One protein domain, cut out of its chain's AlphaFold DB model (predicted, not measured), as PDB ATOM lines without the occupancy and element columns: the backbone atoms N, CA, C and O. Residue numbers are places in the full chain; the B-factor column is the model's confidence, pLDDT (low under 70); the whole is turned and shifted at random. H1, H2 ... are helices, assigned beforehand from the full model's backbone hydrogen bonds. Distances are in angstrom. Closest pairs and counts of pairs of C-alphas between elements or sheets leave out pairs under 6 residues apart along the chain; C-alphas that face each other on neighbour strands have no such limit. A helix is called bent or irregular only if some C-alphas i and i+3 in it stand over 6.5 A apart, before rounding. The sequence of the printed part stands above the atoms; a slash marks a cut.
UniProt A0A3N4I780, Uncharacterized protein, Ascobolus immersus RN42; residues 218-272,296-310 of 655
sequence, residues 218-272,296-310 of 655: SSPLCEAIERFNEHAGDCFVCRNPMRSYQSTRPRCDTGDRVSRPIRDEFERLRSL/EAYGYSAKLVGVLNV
ATOM      1  N   SER A 218      39.992 -32.058 -27.435       77.06
ATOM      2  CA  SER A 218      39.236 -32.732 -28.476       77.06
ATOM      3  C   SER A 218      40.098 -33.897 -28.928       77.06
ATOM      4  O   SER A 218      41.294 -33.720 -29.182       77.06
ATOM      5  N   SER A 219      39.534 -35.106 -28.923       89.88
ATOM      6  CA  SER A 219      40.267 -36.250 -29.444       89.88
ATOM      7  C   SER A 219      40.696 -35.918 -30.884       89.88
ATOM      8  O   SER A 219      39.984 -35.181 -31.579       89.88
ATOM      9  N   PRO A 220      41.844 -36.430 -31.360       88.12
ATOM     10  CA  PRO A 220      42.265 -36.217 -32.745       88.12
ATOM     11  C   PRO A 220      41.182 -36.608 -33.768       88.12
ATOM     12  O   PRO A 220      41.109 -36.025 -34.847       88.12
ATOM     13  N   LEU A 221      40.309 -37.557 -33.405       91.44
ATOM     14  CA  LEU A 221      39.144 -37.963 -34.184       91.44
ATOM     15  C   LEU A 221      38.040 -36.892 -34.201       91.44
ATOM     16  O   LEU A 221      37.548 -36.567 -35.278       91.44
ATOM     17  N   CYS A 222      37.689 -36.297 -33.054       93.31
ATOM     18  CA  CYS A 222      36.719 -35.196 -33.002       93.31
ATOM     19  C   CYS A 222      37.178 -33.998 -33.844       93.31
ATOM     20  O   CYS A 222      36.389 -33.440 -34.602       93.31
ATOM     21  N   GLU A 223      38.465 -33.646 -33.774       93.25
ATOM     22  CA  GLU A 223      39.044 -32.561 -34.578       93.25
ATOM     23  C   GLU A 223      39.008 -32.884 -36.084       93.25
ATOM     24  O   GLU A 223      38.736 -32.011 -36.911       93.25
ATOM     25  N   ALA A 224      39.236 -34.145 -36.464       90.44
ATOM     26  CA  ALA A 224      39.103 -34.594 -37.849       90.44
ATOM     27  C   ALA A 224      37.646 -34.552 -38.340       90.44
ATOM     28  O   ALA A 224      37.394 -34.164 -39.480       90.44
ATOM     29  N   ILE A 225      36.687 -34.904 -37.480       91.94
ATOM     30  CA  ILE A 225      35.249 -34.858 -37.769       91.94
ATOM     31  C   ILE A 225      34.775 -33.419 -37.972       91.94
ATOM     32  O   ILE A 225      34.102 -33.139 -38.965       91.94
ATOM     33  N   GLU A 226      35.162 -32.504 -37.085       94.06
ATOM     34  CA  GLU A 226      34.856 -31.074 -37.205       94.06
ATOM     35  C   GLU A 226      35.426 -30.494 -38.500       94.06
ATOM     36  O   GLU A 226      34.676 -29.940 -39.306       94.06
ATOM     37  N   ARG A 227      36.720 -30.719 -38.767       92.44
ATOM     38  CA  ARG A 227      37.364 -30.257 -40.006       92.44
ATOM     39  C   ARG A 227      36.729 -30.855 -41.256       92.44
ATOM     40  O   ARG A 227      36.646 -30.182 -42.280       92.44
ATOM     41  N   PHE A 228      36.310 -32.122 -41.213       91.12
ATOM     42  CA  PHE A 228      35.662 -32.753 -42.360       91.12
ATOM     43  C   PHE A 228      34.285 -32.142 -42.612       91.12
ATOM     44  O   PHE A 228      33.943 -31.871 -43.759       91.12
ATOM     45  N   ASN A 229      33.512 -31.896 -41.553       90.81
ATOM     46  CA  ASN A 229      32.199 -31.268 -41.642       90.81
ATOM     47  C   ASN A 229      32.276 -29.824 -42.150       90.81
ATOM     48  O   ASN A 229      31.479 -29.456 -43.010       90.81
ATOM     49  N   GLU A 230      33.248 -29.044 -41.670       94.19
ATOM     50  CA  GLU A 230      33.539 -27.694 -42.165       94.19
ATOM     51  C   GLU A 230      33.905 -27.741 -43.654       94.19
ATOM     52  O   GLU A 230      33.240 -27.131 -44.490       94.19
ATOM     53  N   HIS A 231      34.869 -28.591 -44.023       92.25
ATOM     54  CA  HIS A 231      35.285 -28.740 -45.412       92.25
ATOM     55  C   HIS A 231      34.148 -29.202 -46.338       92.25
ATOM     56  O   HIS A 231      34.017 -28.705 -47.455       92.25
ATOM     57  N   ALA A 232      33.320 -30.152 -45.904       88.94
ATOM     58  CA  ALA A 232      32.178 -30.646 -46.671       88.94
ATOM     59  C   ALA A 232      31.035 -29.617 -46.774       88.94
ATOM     60  O   ALA A 232      30.216 -29.720 -47.688       88.94
ATOM     61  N   GLY A 233      30.984 -28.619 -45.886       89.00
ATOM     62  CA  GLY A 233      30.100 -27.461 -46.018       89.00
ATOM     63  C   GLY A 233      30.441 -26.606 -47.241       89.00
ATOM     64  O   GLY A 233      29.540 -26.247 -48.004       89.00
ATOM     65  N   ASP A 234      31.736 -26.379 -47.471       90.56
ATOM     66  CA  ASP A 234      32.243 -25.471 -48.511       90.56
ATOM     67  C   ASP A 234      32.595 -26.176 -49.829       90.56
ATOM     68  O   ASP A 234      32.545 -25.597 -50.916       90.56
ATOM     69  N   CYS A 235      32.959 -27.455 -49.766       88.00
ATOM     70  CA  CYS A 235      33.428 -28.216 -50.913       88.00
ATOM     71  C   CYS A 235      32.281 -28.987 -51.575       88.00
ATOM     72  O   CYS A 235      31.886 -30.051 -51.100       88.00
ATOM     73  N   PHE A 236      31.807 -28.519 -52.738       81.94
ATOM     74  CA  PHE A 236      30.748 -29.182 -53.524       81.94
ATOM     75  C   PHE A 236      31.016 -30.679 -53.771       81.94
ATOM     76  O   PHE A 236      30.102 -31.502 -53.781       81.94
ATOM     77  N   VAL A 237      32.292 -31.031 -53.932       81.81
ATOM     78  CA  VAL A 237      32.756 -32.395 -54.188       81.81
ATOM     79  C   VAL A 237      32.641 -33.286 -52.948       81.81
ATOM     80  O   VAL A 237      32.256 -34.448 -53.056       81.81
ATOM     81  N   CYS A 238      32.971 -32.748 -51.775       80.75
ATOM     82  CA  CYS A 238      33.064 -33.493 -50.522       80.75
ATOM     83  C   CYS A 238      31.762 -33.379 -49.676       80.75
ATOM     84  O   CYS A 238      31.528 -34.205 -48.798       80.75
ATOM     85  N   ARG A 239      30.840 -32.472 -50.053       82.06
ATOM     86  CA  ARG A 239      29.449 -32.349 -49.559       82.06
ATOM     87  C   ARG A 239      28.563 -33.563 -49.860       82.06
ATOM     88  O   ARG A 239      27.639 -33.870 -49.107       82.06
ATOM     89  N   ASN A 240      28.841 -34.255 -50.964       76.75
ATOM     90  CA  ASN A 240      28.150 -35.474 -51.383       76.75
ATOM     91  C   ASN A 240      29.137 -36.650 -51.356       76.75
ATOM     92  O   ASN A 240      29.580 -37.088 -52.424       76.75
ATOM     93  N   PRO A 241      29.542 -37.131 -50.163       54.25
ATOM     94  CA  PRO A 241      30.523 -38.200 -50.067       54.25
ATOM     95  C   PRO A 241      29.957 -39.461 -50.741       54.25
ATOM     96  O   PRO A 241      29.013 -40.069 -50.260       54.25
ATOM     97  N   MET A 242      30.545 -39.789 -51.897       53.69
ATOM     98  CA  MET A 242      30.348 -40.972 -52.744       53.69
ATOM     99  C   MET A 242      28.980 -41.203 -53.425       53.69
ATOM    100  O   MET A 242      28.054 -41.766 -52.860       53.69
ATOM    101  N   ARG A 243      28.941 -40.950 -54.745       46.31
ATOM    102  CA  ARG A 243      28.023 -41.620 -55.702       46.31
ATOM    103  C   ARG A 243      28.700 -42.749 -56.511       46.31
ATOM    104  O   ARG A 243      28.081 -43.332 -57.387       46.31
ATOM    105  N   SER A 244      29.989 -43.027 -56.286       38.06
ATOM    106  CA  SER A 244      30.786 -43.956 -57.105       38.06
ATOM    107  C   SER A 244      31.590 -44.906 -56.218       38.06
ATOM    108  O   SER A 244      32.572 -44.499 -55.602       38.06
ATOM    109  N   TYR A 245      31.179 -46.174 -56.198       36.16
ATOM    110  CA  TYR A 245      31.738 -47.280 -55.404       36.16
ATOM    111  C   TYR A 245      33.192 -47.680 -55.740       36.16
ATOM    112  O   TYR A 245      33.697 -48.647 -55.193       36.16
ATOM    113  N   GLN A 246      33.881 -46.973 -56.643       38.34
ATOM    114  CA  GLN A 246      35.262 -47.294 -57.055       38.34
ATOM    115  C   GLN A 246      36.312 -46.272 -56.620       38.34
ATOM    116  O   GLN A 246      37.501 -46.476 -56.849       38.34
ATOM    117  N   SER A 247      35.902 -45.164 -56.008       43.03
ATOM    118  CA  SER A 247      36.832 -44.127 -55.575       43.03
ATOM    119  C   SER A 247      37.173 -44.330 -54.103       43.03
ATOM    120  O   SER A 247      36.490 -43.796 -53.239       43.03
ATOM    121  N   THR A 248      38.262 -45.045 -53.805       44.59
ATOM    122  CA  THR A 248      38.818 -45.198 -52.438       44.59
ATOM    123  C   THR A 248      39.326 -43.881 -51.826       44.59
ATOM    124  O   THR A 248      39.784 -43.844 -50.683       44.59
ATOM    125  N   ARG A 249      39.241 -42.771 -52.571       50.34
ATOM    126  CA  ARG A 249      39.649 -41.428 -52.151       50.34
ATOM    127  C   ARG A 249      38.470 -40.453 -52.247       50.34
ATOM    128  O   ARG A 249      37.772 -40.456 -53.266       50.34
ATOM    129  N   PRO A 250      38.244 -39.581 -51.249       54.28
ATOM    130  CA  PRO A 250      37.509 -38.342 -51.442       54.28
ATOM    131  C   PRO A 250      38.078 -37.604 -52.651       54.28
ATOM    132  O   PRO A 250      39.288 -37.494 -52.824       54.28
ATOM    133  N   ARG A 251      37.192 -37.113 -53.516       66.62
ATOM    134  CA  ARG A 251      37.547 -36.503 -54.810       66.62
ATOM    135  C   ARG A 251      38.278 -35.157 -54.687       66.62
ATOM    136  O   ARG A 251      38.634 -34.567 -55.700       66.62
ATOM    137  N   CYS A 252      38.472 -34.667 -53.466       86.88
ATOM    138  CA  CYS A 252      39.234 -33.472 -53.159       86.88
ATOM    139  C   CYS A 252      40.402 -33.851 -52.226       86.88
ATOM    140  O   CYS A 252      40.179 -34.492 -51.198       86.88
ATOM    141  N   ASP A 253      41.635 -33.448 -52.556       85.62
ATOM    142  CA  ASP A 253      42.839 -33.793 -51.774       85.62
ATOM    143  C   ASP A 253      42.721 -33.371 -50.303       85.62
ATOM    144  O   ASP A 253      43.180 -34.066 -49.395       85.62
ATOM    145  N   THR A 254      42.072 -32.232 -50.055       88.06
ATOM    146  CA  THR A 254      41.798 -31.733 -48.705       88.06
ATOM    147  C   THR A 254      40.854 -32.663 -47.949       88.06
ATOM    148  O   THR A 254      41.160 -33.049 -46.826       88.06
ATOM    149  N   GLY A 255      39.747 -33.085 -48.566       88.50
ATOM    150  CA  GLY A 255      38.803 -34.021 -47.957       88.50
ATOM    151  C   GLY A 255      39.433 -35.380 -47.666       88.50
ATOM    152  O   GLY A 255      39.179 -35.925 -46.602       88.50
ATOM    153  N   ASP A 256      40.306 -35.886 -48.546       86.62
ATOM    154  CA  ASP A 256      41.058 -37.135 -48.330       86.62
ATOM    155  C   ASP A 256      41.986 -37.042 -47.115       86.62
ATOM    156  O   ASP A 256      41.983 -37.914 -46.244       86.62
ATOM    157  N   ARG A 257      42.737 -35.943 -47.005       88.62
ATOM    158  CA  ARG A 257      43.622 -35.707 -45.858       88.62
ATOM    159  C   ARG A 257      42.840 -35.567 -44.557       88.62
ATOM    160  O   ARG A 257      43.223 -36.163 -43.555       88.62
ATOM    161  N   VAL A 258      41.753 -34.799 -44.579       89.44
ATOM    162  CA  VAL A 258      40.953 -34.491 -43.388       89.44
ATOM    163  C   VAL A 258      40.124 -35.696 -42.933       89.44
ATOM    164  O   VAL A 258      39.963 -35.903 -41.736       89.44
ATOM    165  N   SER A 259      39.654 -36.541 -43.856       90.88
ATOM    166  CA  SER A 259      38.876 -37.738 -43.522       90.88
ATOM    167  C   SER A 259      39.727 -38.942 -43.115       90.88
ATOM    168  O   SER A 259      39.175 -39.975 -42.737       90.88
ATOM    169  N   ARG A 260      41.058 -38.866 -43.237       90.00
ATOM    170  CA  ARG A 260      41.959 -39.989 -42.946       90.00
ATOM    171  C   ARG A 260      41.798 -40.537 -41.520       90.00
ATOM    172  O   ARG A 260      41.564 -41.734 -41.422       90.00
ATOM    173  N   PRO A 261      41.776 -39.720 -40.449       92.69
ATOM    174  CA  PRO A 261      41.589 -40.245 -39.094       92.69
ATOM    175  C   PRO A 261      40.232 -40.935 -38.888       92.69
ATOM    176  O   PRO A 261      40.142 -41.888 -38.127       92.69
ATOM    177  N   ILE A 262      39.187 -40.485 -39.596       91.44
ATOM    178  CA  ILE A 262      37.845 -41.090 -39.549       91.44
ATOM    179  C   ILE A 262      37.864 -42.480 -40.199       91.44
ATOM    180  O   ILE A 262      37.275 -43.417 -39.669       91.44
ATOM    181  N   ARG A 263      38.562 -42.623 -41.335       90.94
ATOM    182  CA  ARG A 263      38.745 -43.916 -42.016       90.94
ATOM    183  C   ARG A 263      39.610 -44.875 -41.208       90.94
ATOM    184  O   ARG A 263      39.269 -46.045 -41.111       90.94
ATOM    185  N   ASP A 264      40.697 -44.378 -40.627       91.50
ATOM    186  CA  ASP A 264      41.596 -45.193 -39.812       91.50
ATOM    187  C   ASP A 264      40.854 -45.745 -38.578       91.50
ATOM    188  O   ASP A 264      41.003 -46.919 -38.245       91.50
ATOM    189  N   GLU A 265      39.998 -44.935 -37.940       93.56
ATOM    190  CA  GLU A 265      39.160 -45.391 -36.823       93.56
ATOM    191  C   GLU A 265      38.083 -46.392 -37.262       93.56
ATOM    192  O   GLU A 265      37.856 -47.389 -36.577       93.56
ATOM    193  N   PHE A 266      37.450 -46.162 -38.416       93.19
ATOM    194  CA  PHE A 266      36.506 -47.111 -39.004       93.19
ATOM    195  C   PHE A 266      37.156 -48.486 -39.212       93.19
ATOM    196  O   PHE A 266      36.624 -49.497 -38.757       93.19
ATOM    197  N   GLU A 267      38.334 -48.523 -39.836       91.94
ATOM    198  CA  GLU A 267      39.046 -49.770 -40.126       91.94
ATOM    199  C   GLU A 267      39.546 -50.453 -38.846       91.94
ATOM    200  O   GLU A 267      39.509 -51.678 -38.723       91.94
ATOM    201  N   ARG A 268      39.947 -49.665 -37.838       94.56
ATOM    202  CA  ARG A 268      40.284 -50.181 -36.508       94.56
ATOM    203  C   ARG A 268      39.088 -50.901 -35.886       94.56
ATOM    204  O   ARG A 268      39.248 -52.018 -35.401       94.56
ATOM    205  N   LEU A 269      37.900 -50.295 -35.907       92.62
ATOM    206  CA  LEU A 269      36.680 -50.911 -35.377       92.62
ATOM    207  C   LEU A 269      36.247 -52.134 -36.196       92.62
ATOM    208  O   LEU A 269      35.851 -53.134 -35.603       92.62
ATOM    209  N   ARG A 270      36.401 -52.089 -37.525       90.44
ATOM    210  CA  ARG A 270      36.197 -53.238 -38.420       90.44
ATOM    211  C   ARG A 270      37.068 -54.423 -38.022       90.44
ATOM    212  O   ARG A 270      36.564 -55.519 -37.832       90.44
ATOM    213  N   SER A 271      38.364 -54.187 -37.827       89.38
ATOM    214  CA  SER A 271      39.331 -55.236 -37.470       89.38
ATOM    215  C   SER A 271      39.107 -55.856 -36.087       89.38
ATOM    216  O   SER A 271      39.616 -56.938 -35.810       89.38
ATOM    217  N   LEU A 272      38.370 -55.168 -35.207       90.81
ATOM    218  CA  LEU A 272      38.024 -55.655 -33.873       90.81
ATOM    219  C   LEU A 272      36.727 -56.468 -33.850       90.81
ATOM    220  O   LEU A 272      36.433 -57.075 -32.818       90.81
ATOM    221  N   GLU A 296      31.209 -40.399 -32.318       91.38
ATOM    222  CA  GLU A 296      31.588 -39.000 -32.483       91.38
ATOM    223  C   GLU A 296      31.229 -38.440 -33.868       91.38
ATOM    224  O   GLU A 296      31.282 -37.226 -34.066       91.38
ATOM    225  N   ALA A 297      30.893 -39.289 -34.849       88.62
ATOM    226  CA  ALA A 297      30.607 -38.866 -36.216       88.62
ATOM    227  C   ALA A 297      29.184 -38.298 -36.348       88.62
ATOM    228  O   ALA A 297      28.189 -38.994 -36.165       88.62
ATOM    229  N   TYR A 298      29.079 -37.031 -36.752       90.56
ATOM    230  CA  TYR A 298      27.817 -36.331 -37.008       90.56
ATOM    231  C   TYR A 298      27.872 -35.552 -38.331       90.56
ATOM    232  O   TYR A 298      28.942 -35.237 -38.843       90.56
ATOM    233  N   GLY A 299      26.720 -35.210 -38.911       90.81
ATOM    234  CA  GLY A 299      26.669 -34.392 -40.130       90.81
ATOM    235  C   GLY A 299      27.205 -35.109 -41.377       90.81
ATOM    236  O   GLY A 299      26.733 -36.189 -41.734       90.81
ATOM    237  N   TYR A 300      28.158 -34.496 -42.083       87.50
ATOM    238  CA  TYR A 300      28.761 -35.081 -43.286       87.50
ATOM    239  C   TYR A 300      29.700 -36.250 -42.957       87.50
ATOM    240  O   TYR A 300      29.785 -37.185 -43.753       87.50
ATOM    241  N   SER A 301      30.351 -36.256 -41.788       86.62
ATOM    242  CA  SER A 301      31.180 -37.391 -41.361       86.62
ATOM    243  C   SER A 301      30.348 -38.644 -41.066       86.62
ATOM    244  O   SER A 301      30.766 -39.738 -41.425       86.62
ATOM    245  N   ALA A 302      29.128 -38.506 -40.532       89.12
ATOM    246  CA  ALA A 302      28.204 -39.636 -40.373       89.12
ATOM    247  C   ALA A 302      27.829 -40.265 -41.728       89.12
ATOM    248  O   ALA A 302      27.779 -41.486 -41.863       89.12
ATOM    249  N   LYS A 303      27.636 -39.439 -42.769       85.25
ATOM    250  CA  LYS A 303      27.413 -39.929 -44.141       85.25
ATOM    251  C   LYS A 303      28.635 -40.671 -44.681       85.25
ATOM    252  O   LYS A 303      28.471 -41.702 -45.322       85.25
ATOM    253  N   LEU A 304      29.841 -40.171 -44.401       85.38
ATOM    254  CA  LEU A 304      31.085 -40.862 -44.739       85.38
ATOM    255  C   LEU A 304      31.167 -42.240 -44.053       85.38
ATOM    256  O   LEU A 304      31.476 -43.215 -44.726       85.38
ATOM    257  N   VAL A 305      30.837 -42.347 -42.762       87.88
ATOM    258  CA  VAL A 305      30.810 -43.632 -42.032       87.88
ATOM    259  C   VAL A 305      29.765 -44.589 -42.612       87.88
ATOM    260  O   VAL A 305      30.057 -45.763 -42.825       87.88
ATOM    261  N   GLY A 306      28.569 -44.095 -42.944       85.94
ATOM    262  CA  GLY A 306      27.540 -44.901 -43.610       85.94
ATOM    263  C   GLY A 306      28.018 -45.471 -44.946       85.94
ATOM    264  O   GLY A 306      27.800 -46.639 -45.249       85.94
ATOM    265  N   VAL A 307      28.749 -44.671 -45.716       82.88
ATOM    266  CA  VAL A 307      29.364 -45.101 -46.971       82.88
ATOM    267  C   VAL A 307      30.450 -46.165 -46.761       82.88
ATOM    268  O   VAL A 307      30.496 -47.135 -47.516       82.88
ATOM    269  N   LEU A 308      31.299 -46.016 -45.740       85.31
ATOM    270  CA  LEU A 308      32.327 -47.007 -45.401       85.31
ATOM    271  C   LEU A 308      31.709 -48.349 -44.978       85.31
ATOM    272  O   LEU A 308      32.197 -49.395 -45.395       85.31
ATOM    273  N   ASN A 309      30.587 -48.332 -44.251       88.62
ATOM    274  CA  ASN A 309      29.823 -49.544 -43.930       88.62
ATOM    275  C   ASN A 309      29.300 -50.259 -45.185       88.62
ATOM    276  O   ASN A 309      29.391 -51.480 -45.276       88.62
ATOM    277  N   VAL A 310      28.805 -49.511 -46.177       83.31
ATOM    278  CA  VAL A 310      28.362 -50.097 -47.456       83.31
ATOM    279  C   VAL A 310      29.537 -50.716 -48.220       83.31
ATOM    280  O   VAL A 310      29.382 -51.789 -48.800       83.31
TER     281      VAL A 310
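This is residues 218 to 272 and 296 to 310 of the 655 residues of an uncharacterized protein of Ascobolus immersus RN42 (UniProt A0A3N4I780). Three helices, each touching the other two, make a small body: H1 and H2 form a helical hairpin, in which the first part of H2 folds back along H1 and its last part turns away from H1 after a kink near residue 261, while H3 begins at H1, about perpendicular to it, and runs away from it, touching H2 with residues 262 to 266 of H2. A long loop, residues 235 to 252, joins H1 to H2. The printed part has 70 residues with three named helices in the order H1, H2, H3, and no named strand; its class is all helix. It is compact, with a radius of gyration of the C-alphas of 11.1 A, and rounded, spanning 33 by 29 by 19 A.

H1, residues 220 to 234, begins with C-alpha 220 at (42.265, -36.217, -32.745) and is 21.6 A long. H2, residues 253 to 271, is the longest helix, 26.0 A; it begins with C-alpha 253 at (42.839, -33.793, -51.774). It is irregular, with C-alphas 258 and 261 7.2 A apart, and has a kink of 44 degrees near residue 261. H3, residues 300 to 310, is 15.6 A long and ends with C-alpha 310 at (28.362, -50.097, -47.456).

H1 and H2 form a helical hairpin; they touch, closest at the C-alphas of Phe 228 and Val 258, 5.7 A apart. They run opposite ways at a steep tilt of 44 degrees. H1 touches H3, about perpendicular at 76 degrees; the closest C-alphas, of Asn 229 and Tyr 300, are 5.4 A apart. H2 touches H3 with residues 262 to 266 alone, closest at the C-alphas of Phe 266 and Val 305, 7.3 A apart. These two run the same way at a steep tilt of 50 degrees. Every O i to N i+4 pair is within hydrogen-bond range in H1 and H3, and 13 of 15 in H2.

The two C-alphas farthest apart, of Asp 234 and Leu 272, are 34.0 A apart. Residues 273 to 295 are not printed; C-alphas 272 and 296 are 17.9 A apart across this cut, which falls in the link from H2 to H3. The link from H1 to H2 is long, 18 residues. The mean pLDDT of the printed part is 82.3; residues 241 to 251 are under 70.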